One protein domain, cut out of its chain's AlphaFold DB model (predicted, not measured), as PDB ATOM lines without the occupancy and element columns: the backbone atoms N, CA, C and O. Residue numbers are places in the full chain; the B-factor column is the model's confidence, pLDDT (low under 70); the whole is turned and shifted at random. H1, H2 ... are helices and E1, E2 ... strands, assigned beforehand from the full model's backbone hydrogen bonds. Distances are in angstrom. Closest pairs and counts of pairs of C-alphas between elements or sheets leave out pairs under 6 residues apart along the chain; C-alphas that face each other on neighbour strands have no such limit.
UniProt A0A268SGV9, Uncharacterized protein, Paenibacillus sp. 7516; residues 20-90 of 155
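This is residues 20 to 90 of the 155 residues of an uncharacterized protein of Paenibacillus sp. 7516 (UniProt A0A268SGV9). Four helices, H2, H3, H5 and H4, meet one after another in a small ring at wide angles, with H4 and H5 making a corner at their link and H2 and H4 side by side where the ring closes. A tiny ribbon of two strands, E1 and E2, joins one side of this ring, E1 followed by H2 and E2 by H4 with no residue between them; H1 lies at one end of the long axis and the last turns of H5 at the other. The printed part has 71 residues with five named helices and two named strands in the order H1, E1, H2, H3, E2, H4, H5. The sheet, E1 - E2, is antiparallel, and the class is mostly helix. The whole is compact, with a radius of gyration of the C-alphas of 12.3 A and spans of 38 by 28 by 24 A.

H1, residues 20 to 26, begins with C-alpha 20 at (-49.043, 46.301, -8.343) and is 9.9 A long. E1 is residues 29 to 31, and H2, residues 32 to 39, follows it directly. H3, residues 43 to 53, is 14.6 A long and begins with C-alpha 43 at (-34.261, 46.216, -36.890). E2 is residues 61 to 63, followed directly by H4, residues 64 to 71, 10.8 A long. H5, residues 73 to 90, is the longest helix at 25.9 A and ends with C-alpha 90 at (-59.476, 54.958, -43.111).

H1 and H4 only just touch, with 3 pairs of C-alphas within 8 A; the closest are those of Leu 26 and Tyr 65, 4.9 A apart. E1 and E2 are antiparallel at 143 degrees, with N 30 and O 62 within hydrogen-bond range at 2.8 A, and N 62 and O 30 also at 2.8 A. H2 and H3 touch, about perpendicular at 83 degrees; their closest C-alphas are those of Met 36 and Glu 43, 6.6 A apart. H2 and H4 are close but not clearly touching: their closest C-alphas, those of Val 35 and Ile 67, are 7.3 A apart. H3 touches H5 at a steep tilt of 61 degrees, with residues 76 to 84 of H5 alone; the closest C-alphas are those of Cys 53 and Gln 80, 4.2 A apart. H4 and H5 touch only at the corner, with residues 75 to 79 of H5 alone; the closest C-alphas are those of Ala 70 and Gly 76, 4.5 A apart. H1 and H5 are apart, and so are H3 and H4. In H1, H2, H3 and H4 each O i to N i+4 pair is within hydrogen-bond range; in H5 13 of 14 are.

The two C-alphas farthest apart, those of Glu 21 and Lys 89, are 38.3 A from each other. The printed part has no cut and no long link; residues 54 to 60, between H3 and E2, form a short link, and the other links are tight. The mean pLDDT of the printed part is 81.1, and residues 20 to 26, which are H1, are under 70.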
ATOM      1  N   ILE A  20     -49.126  44.871  -7.999       65.12
ATOM      2  CA  ILE A  20     -49.043  46.301  -8.343       65.12
ATOM      3  C   ILE A  20     -47.708  46.609  -9.035       65.12
ATOM      4  O   ILE A  20     -47.701  47.348 -10.014       65.12
ATOM      5  N   GLU A  21     -46.613  45.971  -8.610       67.56
ATOM      6  CA  GLU A  21     -45.298  46.143  -9.237       67.56
ATOM      7  C   GLU A  21     -45.276  45.698 -10.714       67.56
ATOM      8  O   GLU A  21     -44.633  46.334 -11.547       67.56
ATOM      9  N   GLU A  22     -46.010  44.638 -11.068       64.56
ATOM     10  CA  GLU A  22     -46.125  44.153 -12.452       64.56
ATOM     11  C   GLU A  22     -46.934  45.141 -13.303       64.56
ATOM     12  O   GLU A  22     -46.559  45.455 -14.432       64.56
ATOM     13  N   ILE A  23     -48.003  45.707 -12.736       64.44
ATOM     14  CA  ILE A  23     -48.837  46.725 -13.390       64.44
ATOM     15  C   ILE A  23     -48.064  48.038 -13.582       64.44
ATOM     16  O   ILE A  23     -48.191  48.693 -14.620       64.44
ATOM     17  N   GLU A  24     -47.246  48.437 -12.609       65.31
ATOM     18  CA  GLU A  24     -46.369  49.604 -12.728       65.31
ATOM     19  C   GLU A  24     -45.269  49.379 -13.770       65.31
ATOM     20  O   GLU A  24     -45.004  50.269 -14.580       65.31
ATOM     21  N   GLY A  25     -44.707  48.168 -13.837       62.25
ATOM     22  CA  GLY A  25     -43.754  47.768 -14.873       62.25
ATOM     23  C   GLY A  25     -44.320  47.879 -16.294       62.25
ATOM     24  O   GLY A  25     -43.608  48.287 -17.212       62.25
ATOM     25  N   LEU A  26     -45.612  47.609 -16.490       65.44
ATOM     26  CA  LEU A  26     -46.284  47.738 -17.790       65.44
ATOM     27  C   LEU A  26     -46.440  49.192 -18.269       65.44
ATOM     28  O   LEU A  26     -46.599  49.415 -19.470       65.44
ATOM     29  N   LYS A  27     -46.341  50.182 -17.370       70.06
ATOM     30  CA  LYS A  27     -46.335  51.619 -17.720       70.06
ATOM     31  C   LYS A  27     -44.971  52.115 -18.210       70.06
ATOM     32  O   LYS A  27     -44.840  53.286 -18.565       70.06
ATOM     33  N   THR A  28     -43.956  51.252 -18.205       82.44
ATOM     34  CA  THR A  28     -42.619  51.590 -18.697       82.44
ATOM     35  C   THR A  28     -42.535  51.493 -20.218       82.44
ATOM     36  O   THR A  28     -43.344  50.834 -20.875       82.44
ATOM     37  N   TYR A  29     -41.538  52.172 -20.777       86.12
ATOM     38  CA  TYR A  29     -41.255  52.187 -22.204       86.12
ATOM     39  C   TYR A  29     -39.916  51.504 -22.466       86.12
ATOM     40  O   TYR A  29     -38.981  51.631 -21.676       86.12
ATOM     41  N   LEU A  30     -39.845  50.784 -23.578       86.69
ATOM     42  CA  LEU A  30     -38.664  50.093 -24.069       86.69
ATOM     43  C   LEU A  30     -38.094  50.826 -25.277       86.69
ATOM     44  O   LEU A  30     -38.842  51.269 -26.152       86.69
ATOM     45  N   THR A  31     -36.771  50.933 -25.357       90.00
ATOM     46  CA  THR A  31     -36.109  51.406 -26.576       90.00
ATOM     47  C   THR A  31     -36.225  50.360 -27.683       90.00
ATOM     48  O   THR A  31     -36.398  49.171 -27.421       90.00
ATOM     49  N   MET A  32     -36.084  50.790 -28.937       86.88
ATOM     50  CA  MET A  32     -36.094  49.884 -30.094       86.88
ATOM     51  C   MET A  32     -35.076  48.744 -29.949       86.88
ATOM     52  O   MET A  32     -35.404  47.595 -30.214       86.88
ATOM     53  N   GLU A  33     -33.877  49.049 -29.453       88.75
ATOM     54  CA  GLU A  33     -32.819  48.064 -29.208       88.75
ATOM     55  C   GLU A  33     -33.228  47.022 -28.156       88.75
ATOM     56  O   GLU A  33     -33.042  45.822 -28.356       88.75
ATOM     57  N   GLN A  34     -33.866  47.460 -27.067       89.50
ATOM     58  CA  GLN A  34     -34.383  46.549 -26.044       89.50
ATOM     59  C   GLN A  34     -35.486  45.652 -26.603       89.50
ATOM     60  O   GLN A  34     -35.500  44.457 -26.326       89.50
ATOM     61  N   VAL A  35     -36.383  46.203 -27.421       87.62
ATOM     62  CA  VAL A  35     -37.450  45.424 -28.056       87.62
ATOM     63  C   VAL A  35     -36.892  44.405 -29.047       87.62
ATOM     64  O   VAL A  35     -37.337  43.258 -29.049       87.62
ATOM     65  N   MET A  36     -35.909  44.793 -29.863       89.31
ATOM     66  CA  MET A  36     -35.223  43.878 -30.780       89.31
ATOM     67  C   MET A  36     -34.616  42.698 -30.023       89.31
ATOM     68  O   MET A  36     -34.805  41.551 -30.426       89.31
ATOM     69  N   HIS A  37     -33.949  42.971 -28.900       88.94
ATOM     70  CA  HIS A  37     -33.377  41.934 -28.049       88.94
ATOM     71  C   HIS A  37     -34.458  41.054 -27.398       88.94
ATOM     72  O   HIS A  37     -34.333  39.833 -27.396       88.94
ATOM     73  N   GLU A  38     -35.533  41.643 -26.864       87.56
ATOM     74  CA  GLU A  38     -36.609  40.892 -26.200       87.56
ATOM     75  C   GLU A  38     -37.419  40.003 -27.154       87.56
ATOM     76  O   GLU A  38     -37.871  38.934 -26.746       87.56
ATOM     77  N   LEU A  39     -37.618  40.432 -28.403       83.19
ATOM     78  CA  LEU A  39     -38.378  39.682 -29.407       83.19
ATOM     79  C   LEU A  39     -37.492  38.829 -30.328       83.19
ATOM     80  O   LEU A  39     -38.018  38.064 -31.133       83.19
ATOM     81  N   GLY A  40     -36.164  38.958 -30.240       85.69
ATOM     82  CA  GLY A  40     -35.231  38.289 -31.152       85.69
ATOM     83  C   GLY A  40     -35.398  38.738 -32.609       85.69
ATOM     84  O   GLY A  40     -35.248  37.934 -33.528       85.69
ATOM     85  N   LEU A  41     -35.757  40.006 -32.825       85.62
ATOM     86  CA  LEU A  41     -36.060  40.564 -34.143       85.62
ATOM     87  C   LEU A  41     -34.914  41.432 -34.664       85.62
ATOM     88  O   LEU A  41     -34.277  42.169 -33.914       85.62
ATOM     89  N   SER A  42     -34.707  41.404 -35.983       86.62
ATOM     90  CA  SER A  42     -33.863  42.397 -36.655       86.62
ATOM     91  C   SER A  42     -34.515  43.786 -36.617       86.62
ATOM     92  O   SER A  42     -35.733  43.904 -36.462       86.62
ATOM     93  N   GLU A  43     -33.730  44.847 -36.822       84.88
ATOM     94  CA  GLU A  43     -34.261  46.216 -36.890       84.88
ATOM     95  C   GLU A  43     -35.314  46.351 -38.001       84.88
ATOM     96  O   GLU A  43     -36.378  46.937 -37.794       84.88
ATOM     97  N   MET A  44     -35.057  45.728 -39.155       80.94
ATOM     98  CA  MET A  44     -35.994  45.669 -40.279       80.94
ATOM     99  C   MET A  44     -37.296  44.964 -39.897       80.94
ATOM    100  O   MET A  44     -38.389  45.449 -40.191       80.94
ATOM    101  N   SER A  45     -37.198  43.840 -39.183       81.25
ATOM    102  CA  SER A  45     -38.366  43.114 -38.686       81.25
ATOM    103  C   SER A  45     -39.167  43.962 -37.696       81.25
ATOM    104  O   SER A  45     -40.388  44.024 -37.807       81.25
ATOM    105  N   LEU A  46     -38.510  44.671 -36.776       85.50
ATOM    106  CA  LEU A  46     -39.200  45.534 -35.817       85.50
ATOM    107  C   LEU A  46     -39.898  46.718 -36.507       85.50
ATOM    108  O   LEU A  46     -41.057  47.004 -36.203       85.50
ATOM    109  N   LYS A  47     -39.243  47.366 -37.478       82.88
ATOM    110  CA  LYS A  47     -39.860  48.421 -38.306       82.88
ATOM    111  C   LYS A  47     -41.116  47.913 -39.014       82.88
ATOM    112  O   LYS A  47     -42.140  48.596 -39.010       82.88
ATOM    113  N   LYS A  48     -41.075  46.682 -39.535       79.50
ATOM    114  CA  LYS A  48     -42.238  46.027 -40.145       79.50
ATOM    115  C   LYS A  48     -43.373  45.812 -39.142       79.50
ATOM    116  O   LYS A  48     -44.517  46.106 -39.466       79.50
ATOM    117  N   TYR A  49     -43.079  45.376 -37.917       80.00
ATOM    118  CA  TYR A  49     -44.093  45.226 -36.862       80.00
ATOM    119  C   TYR A  49     -44.751  46.556 -36.479       80.00
ATOM    120  O   TYR A  49     -45.964  46.614 -36.278       80.00
ATOM    121  N   ILE A  50     -43.980  47.639 -36.428       83.56
ATOM    122  CA  ILE A  50     -44.515  48.979 -36.162       83.56
ATOM    123  C   ILE A  50     -45.443  49.423 -37.293       83.56
ATOM    124  O   ILE A  50     -46.566  49.848 -37.029       83.56
ATOM    125  N   ARG A  51     -45.009  49.276 -38.551       75.56
ATOM    126  CA  ARG A  51     -45.762  49.773 -39.712       75.56
ATOM    127  C   ARG A  51     -46.949  48.890 -40.100       75.56
ATOM    128  O   ARG A  51     -47.960  49.401 -40.552       75.56
ATOM    129  N   GLN A  52     -46.837  47.570 -39.960       70.75
ATOM    130  CA  GLN A  52     -47.813  46.614 -40.504       70.75
ATOM    131  C   GLN A  52     -48.633  45.891 -39.435       70.75
ATOM    132  O   GLN A  52     -49.714  45.386 -39.743       70.75
ATOM    133  N   CYS A  53     -48.153  45.833 -38.194       70.12
ATOM    134  CA  CYS A  53     -48.858  45.169 -37.094       70.12
ATOM    135  C   CYS A  53     -49.397  46.159 -36.051       70.12
ATOM    136  O   CYS A  53     -49.979  45.732 -35.058       70.12
ATOM    137  N   GLY A  54     -49.222  47.469 -36.270       73.44
ATOM    138  CA  GLY A  54     -49.770  48.512 -35.401       73.44
ATOM    139  C   GLY A  54     -49.091  48.610 -34.037       73.44
ATOM    140  O   GLY A  54     -49.716  49.052 -33.070       73.44
ATOM    141  N   LEU A  55     -47.825  48.186 -33.932       82.25
ATOM    142  CA  LEU A  55     -47.073  48.307 -32.686       82.25
ATOM    143  C   LEU A  55     -46.945  49.793 -32.318       82.25
ATOM    144  O   LEU A  55     -46.406  50.594 -33.080       82.25
ATOM    145  N   THR A  56     -47.471  50.173 -31.155       77.69
ATOM    146  CA  THR A  56     -47.542  51.584 -30.759       77.69
ATOM    147  C   THR A  56     -46.161  52.102 -30.378       77.69
ATOM    148  O   THR A  56     -45.515  51.560 -29.486       77.69
ATOM    149  N   VAL A  57     -45.729  53.188 -31.017       81.56
ATOM    150  CA  VAL A  57     -44.467  53.867 -30.715       81.56
ATOM    151  C   VAL A  57     -44.765  55.267 -30.191       81.56
ATOM    152  O   VAL A  57     -45.522  56.019 -30.798       81.56
ATOM    153  N   TYR A  58     -44.131  55.638 -29.084       78.50
ATOM    154  CA  TYR A  58     -44.169  56.974 -28.504       78.50
ATOM    155  C   TYR A  58     -42.738  57.458 -28.258       78.50
ATOM    156  O   TYR A  58     -41.977  56.804 -27.550       78.50
ATOM    157  N   ASN A  59     -42.340  58.586 -28.858       81.06
ATOM    158  CA  ASN A  59     -40.971  59.121 -28.761       81.06
ATOM    159  C   ASN A  59     -39.866  58.075 -29.028       81.06
ATOM    160  O   ASN A  59     -38.883  58.000 -28.297       81.06
ATOM    161  N   ARG A  60     -40.018  57.262 -30.087       80.62
ATOM    162  CA  ARG A  60     -39.089  56.165 -30.458       80.62
ATOM    163  C   ARG A  60     -38.951  55.058 -29.406       80.62
ATOM    164  O   ARG A  60     -38.002  54.277 -29.450       80.62
ATOM    165  N   MET A  61     -39.892  54.981 -28.474       85.12
ATOM    166  CA  MET A  61     -39.976  53.915 -27.490       85.12
ATOM    167  C   MET A  61     -41.321  53.209 -27.603       85.12
ATOM    168  O   MET A  61     -42.318  53.806 -28.006       85.12
ATOM    169  N   ILE A  62     -41.356  51.935 -27.244       85.25
ATOM    170  CA  ILE A  62     -42.557  51.111 -27.315       85.25
ATOM    171  C   ILE A  62     -42.990  50.792 -25.886       85.25
ATOM    172  O   ILE A  62     -42.155  50.369 -25.084       85.25
ATOM    173  N   PRO A  63     -44.265  50.996 -25.521       85.25
ATOM    174  CA  PRO A  63     -44.747  50.598 -24.208       85.25
ATOM    175  C   PRO A  63     -44.500  49.108 -23.962       85.25
ATOM    176  O   PRO A  63     -44.817  48.276 -24.815       85.25
ATOM    177  N   ARG A  64     -43.985  48.753 -22.782       84.06
ATOM    178  CA  ARG A  64     -43.675  47.358 -22.440       84.06
ATOM    179  C   ARG A  64     -44.897  46.451 -22.585       84.06
ATOM    180  O   ARG A  64     -44.771  45.349 -23.103       84.06
ATOM    181  N   TYR A  65     -46.084  46.933 -22.209       81.06
ATOM    182  CA  TYR A  65     -47.319  46.157 -22.354       81.06
ATOM    183  C   TYR A  65     -47.608  45.742 -23.801       81.06
ATOM    184  O   TYR A  65     -48.113  44.648 -24.026       81.06
ATOM    185  N   ALA A  66     -47.277  46.584 -24.785       81.44
ATOM    186  CA  ALA A  66     -47.509  46.272 -26.191       81.44
ATOM    187  C   ALA A  66     -46.587  45.139 -26.661       81.44
ATOM    188  O   ALA A  66     -46.996  44.301 -27.458       81.44
ATOM    189  N   ILE A  67     -45.365  45.081 -26.123       84.25
ATOM    190  CA  ILE A  67     -44.411  44.000 -26.390       84.25
ATOM    191  C   ILE A  67     -44.859  42.696 -25.744       84.25
ATOM    192  O   ILE A  67     -44.842  41.660 -26.402       84.25
ATOM    193  N   GLU A  68     -45.308  42.737 -24.489       81.81
ATOM    194  CA  GLU A  68     -45.824  41.543 -23.808       81.81
ATOM    195  C   GLU A  68     -47.057  40.967 -24.518       81.81
ATOM    196  O   GLU A  68     -47.153  39.756 -24.697       81.81
ATOM    197  N   LEU A  69     -47.961  41.822 -25.010       79.31
ATOM    198  CA  LEU A  69     -49.093  41.382 -25.831       79.31
ATOM    199  C   LEU A  69     -48.642  40.796 -27.175       79.31
ATOM    200  O   LEU A  69     -49.205  39.803 -27.623       79.31
ATOM    201  N   ALA A  70     -47.615  41.374 -27.803       78.81
ATOM    202  CA  ALA A  70     -47.082  40.879 -29.070       78.81
ATOM    203  C   ALA A  70     -46.342  39.533 -28.939       78.81
ATOM    204  O   ALA A  70     -46.253  38.798 -29.923       78.81
ATOM    205  N   LYS A  71     -45.825  39.194 -27.746       82.12
ATOM    206  CA  LYS A  71     -45.223  37.879 -27.456       82.12
ATOM    207  C   LYS A  71     -46.265  36.755 -27.472       82.12
ATOM    208  O   LYS A  71     -45.928  35.622 -27.813       82.12
ATOM    209  N   ASP A  72     -47.519  37.048 -27.129       82.62
ATOM    210  CA  ASP A  72     -48.608  36.086 -27.270       82.62
ATOM    211  C   ASP A  72     -49.077  36.039 -28.728       82.62
ATOM    212  O   ASP A  72     -49.642  36.993 -29.262       82.62
ATOM    213  N   SER A  73     -48.871  34.892 -29.373       76.38
ATOM    214  CA  SER A  73     -49.249  34.668 -30.772       76.38
ATOM    215  C   SER A  73     -50.714  34.995 -31.092       76.38
ATOM    216  O   SER A  73     -51.001  35.496 -32.179       76.38
ATOM    217  N   VAL A  74     -51.647  34.750 -30.164       80.94
ATOM    218  CA  VAL A  74     -53.075  35.015 -30.375       80.94
ATOM    219  C   VAL A  74     -53.323  36.517 -30.379       80.94
ATOM    220  O   VAL A  74     -53.949  37.040 -31.302       80.94
ATOM    221  N   TYR A  75     -52.796  37.223 -29.379       79.69
ATOM    222  CA  TYR A  75     -52.946  38.673 -29.288       79.69
ATOM    223  C   TYR A  75     -52.187  39.402 -30.396       79.69
ATOM    224  O   TYR A  75     -52.731  40.346 -30.960       79.69
ATOM    225  N   GLY A  76     -51.002  38.930 -30.785       78.50
ATOM    226  CA  GLY A  76     -50.251  39.474 -31.915       78.50
ATOM    227  C   GLY A  76     -51.043  39.426 -33.226       78.50
ATOM    228  O   GLY A  76     -51.130  40.432 -33.932       78.50
ATOM    229  N   ILE A  77     -51.699  38.296 -33.521       81.62
ATOM    230  CA  ILE A  77     -52.560  38.157 -34.709       81.62
ATOM    231  C   ILE A  77     -53.780  39.082 -34.616       81.62
ATOM    232  O   ILE A  77     -54.143  39.721 -35.605       81.62
ATOM    233  N   LEU A  78     -54.415  39.175 -33.445       82.69
ATOM    234  CA  LEU A  78     -55.574  40.049 -33.243       82.69
ATOM    235  C   LEU A  78     -55.211  41.530 -33.400       82.69
ATOM    236  O   LEU A  78     -55.933  42.253 -34.081       82.69
ATOM    237  N   MET A  79     -54.077  41.963 -32.840       81.00
ATOM    238  CA  MET A  79     -53.554  43.321 -33.008       81.00
ATOM    239  C   MET A  79     -53.284  43.636 -34.479       81.00
ATOM    240  O   MET A  79     -53.717  44.675 -34.978       81.00
ATOM    241  N   GLN A  80     -52.626  42.717 -35.194       83.31
ATOM    242  CA  GLN A  80     -52.365  42.881 -36.620       83.31
ATOM    243  C   GLN A  80     -53.672  42.983 -37.410       83.31
ATOM    244  O   GLN A  80     -53.823  43.882 -38.234       83.31
ATOM    245  N   LYS A  81     -54.642  42.106 -37.133       85.88
ATOM    246  CA  LYS A  81     -55.956  42.148 -37.777       85.88
ATOM    247  C   LYS A  81     -56.666  43.473 -37.519       85.88
ATOM    248  O   LYS A  81     -57.165  44.077 -38.460       85.88
ATOM    249  N   GLU A  82     -56.705  43.936 -36.273       84.94
ATOM    250  CA  GLU A  82     -57.373  45.187 -35.914       84.94
ATOM    251  C   GLU A  82     -56.723  46.393 -36.604       84.94
ATOM    252  O   GLU A  82     -57.427  47.274 -37.102       84.94
ATOM    253  N   TYR A  83     -55.392  46.422 -36.672       86.38
ATOM    254  CA  TYR A  83     -54.658  47.465 -37.380       86.38
ATOM    255  C   TYR A  83     -54.997  47.478 -38.877       86.38
ATOM    256  O   TYR A  83     -55.346  48.526 -39.419       86.38
ATOM    257  N   GLN A  84     -54.966  46.311 -39.527       85.75
ATOM    258  CA  GLN A  84     -55.271  46.177 -40.954       85.75
ATOM    259  C   GLN A  84     -56.742  46.501 -41.261       85.75
ATOM    260  O   GLN A  84     -57.026  47.243 -42.198       85.75
ATOM    261  N   ASP A  85     -57.682  46.035 -40.433       87.62
ATOM    262  CA  ASP A  85     -59.112  46.326 -40.586       87.62
ATOM    263  C   ASP A  85     -59.410  47.830 -40.426       87.62
ATOM    264  O   ASP A  85     -60.300  48.358 -41.096       87.62
ATOM    265  N   LYS A  86     -58.697  48.535 -39.533       85.75
ATOM    266  CA  LYS A  86     -58.807  49.999 -39.392       85.75
ATOM    267  C   LYS A  86     -58.226  50.707 -40.604       85.75
ATOM    268  O   LYS A  86     -58.898  51.557 -41.177       85.75
ATOM    269  N   LYS A  87     -57.024  50.311 -41.014       86.19
ATOM    270  CA  LYS A  87     -56.339  50.870 -42.174       86.19
ATOM    271  C   LYS A  87     -57.192  50.761 -43.436       86.19
ATOM    272  O   LYS A  87     -57.441  51.777 -44.062       86.19
ATOM    273  N   LEU A  88     -57.770  49.597 -43.732       85.44
ATOM    274  CA  LEU A  88     -58.675  49.419 -44.877       85.44
ATOM    275  C   LEU A  88     -59.896  50.355 -44.861       85.44
ATOM    276  O   LEU A  88     -60.457  50.648 -45.912       85.44
ATOM    277  N   LYS A  89     -60.336  50.807 -43.682       86.12
ATOM    278  CA  LYS A  89     -61.482  51.719 -43.547       86.12
ATOM    279  C   LYS A  89     -61.101  53.189 -43.659       86.12
ATOM    280  O   LYS A  89     -61.964  53.990 -44.005       86.12
ATOM    281  N   THR A  90     -59.877  53.553 -43.282       88.19
ATOM    282  CA  THR A  90     -59.476  54.958 -43.111       88.19
ATOM    283  C   THR A  90     -58.374  55.407 -44.056       88.19
ATOM    284  O   THR A  90     -58.189  56.609 -44.194       88.19
TER     285      THR A  90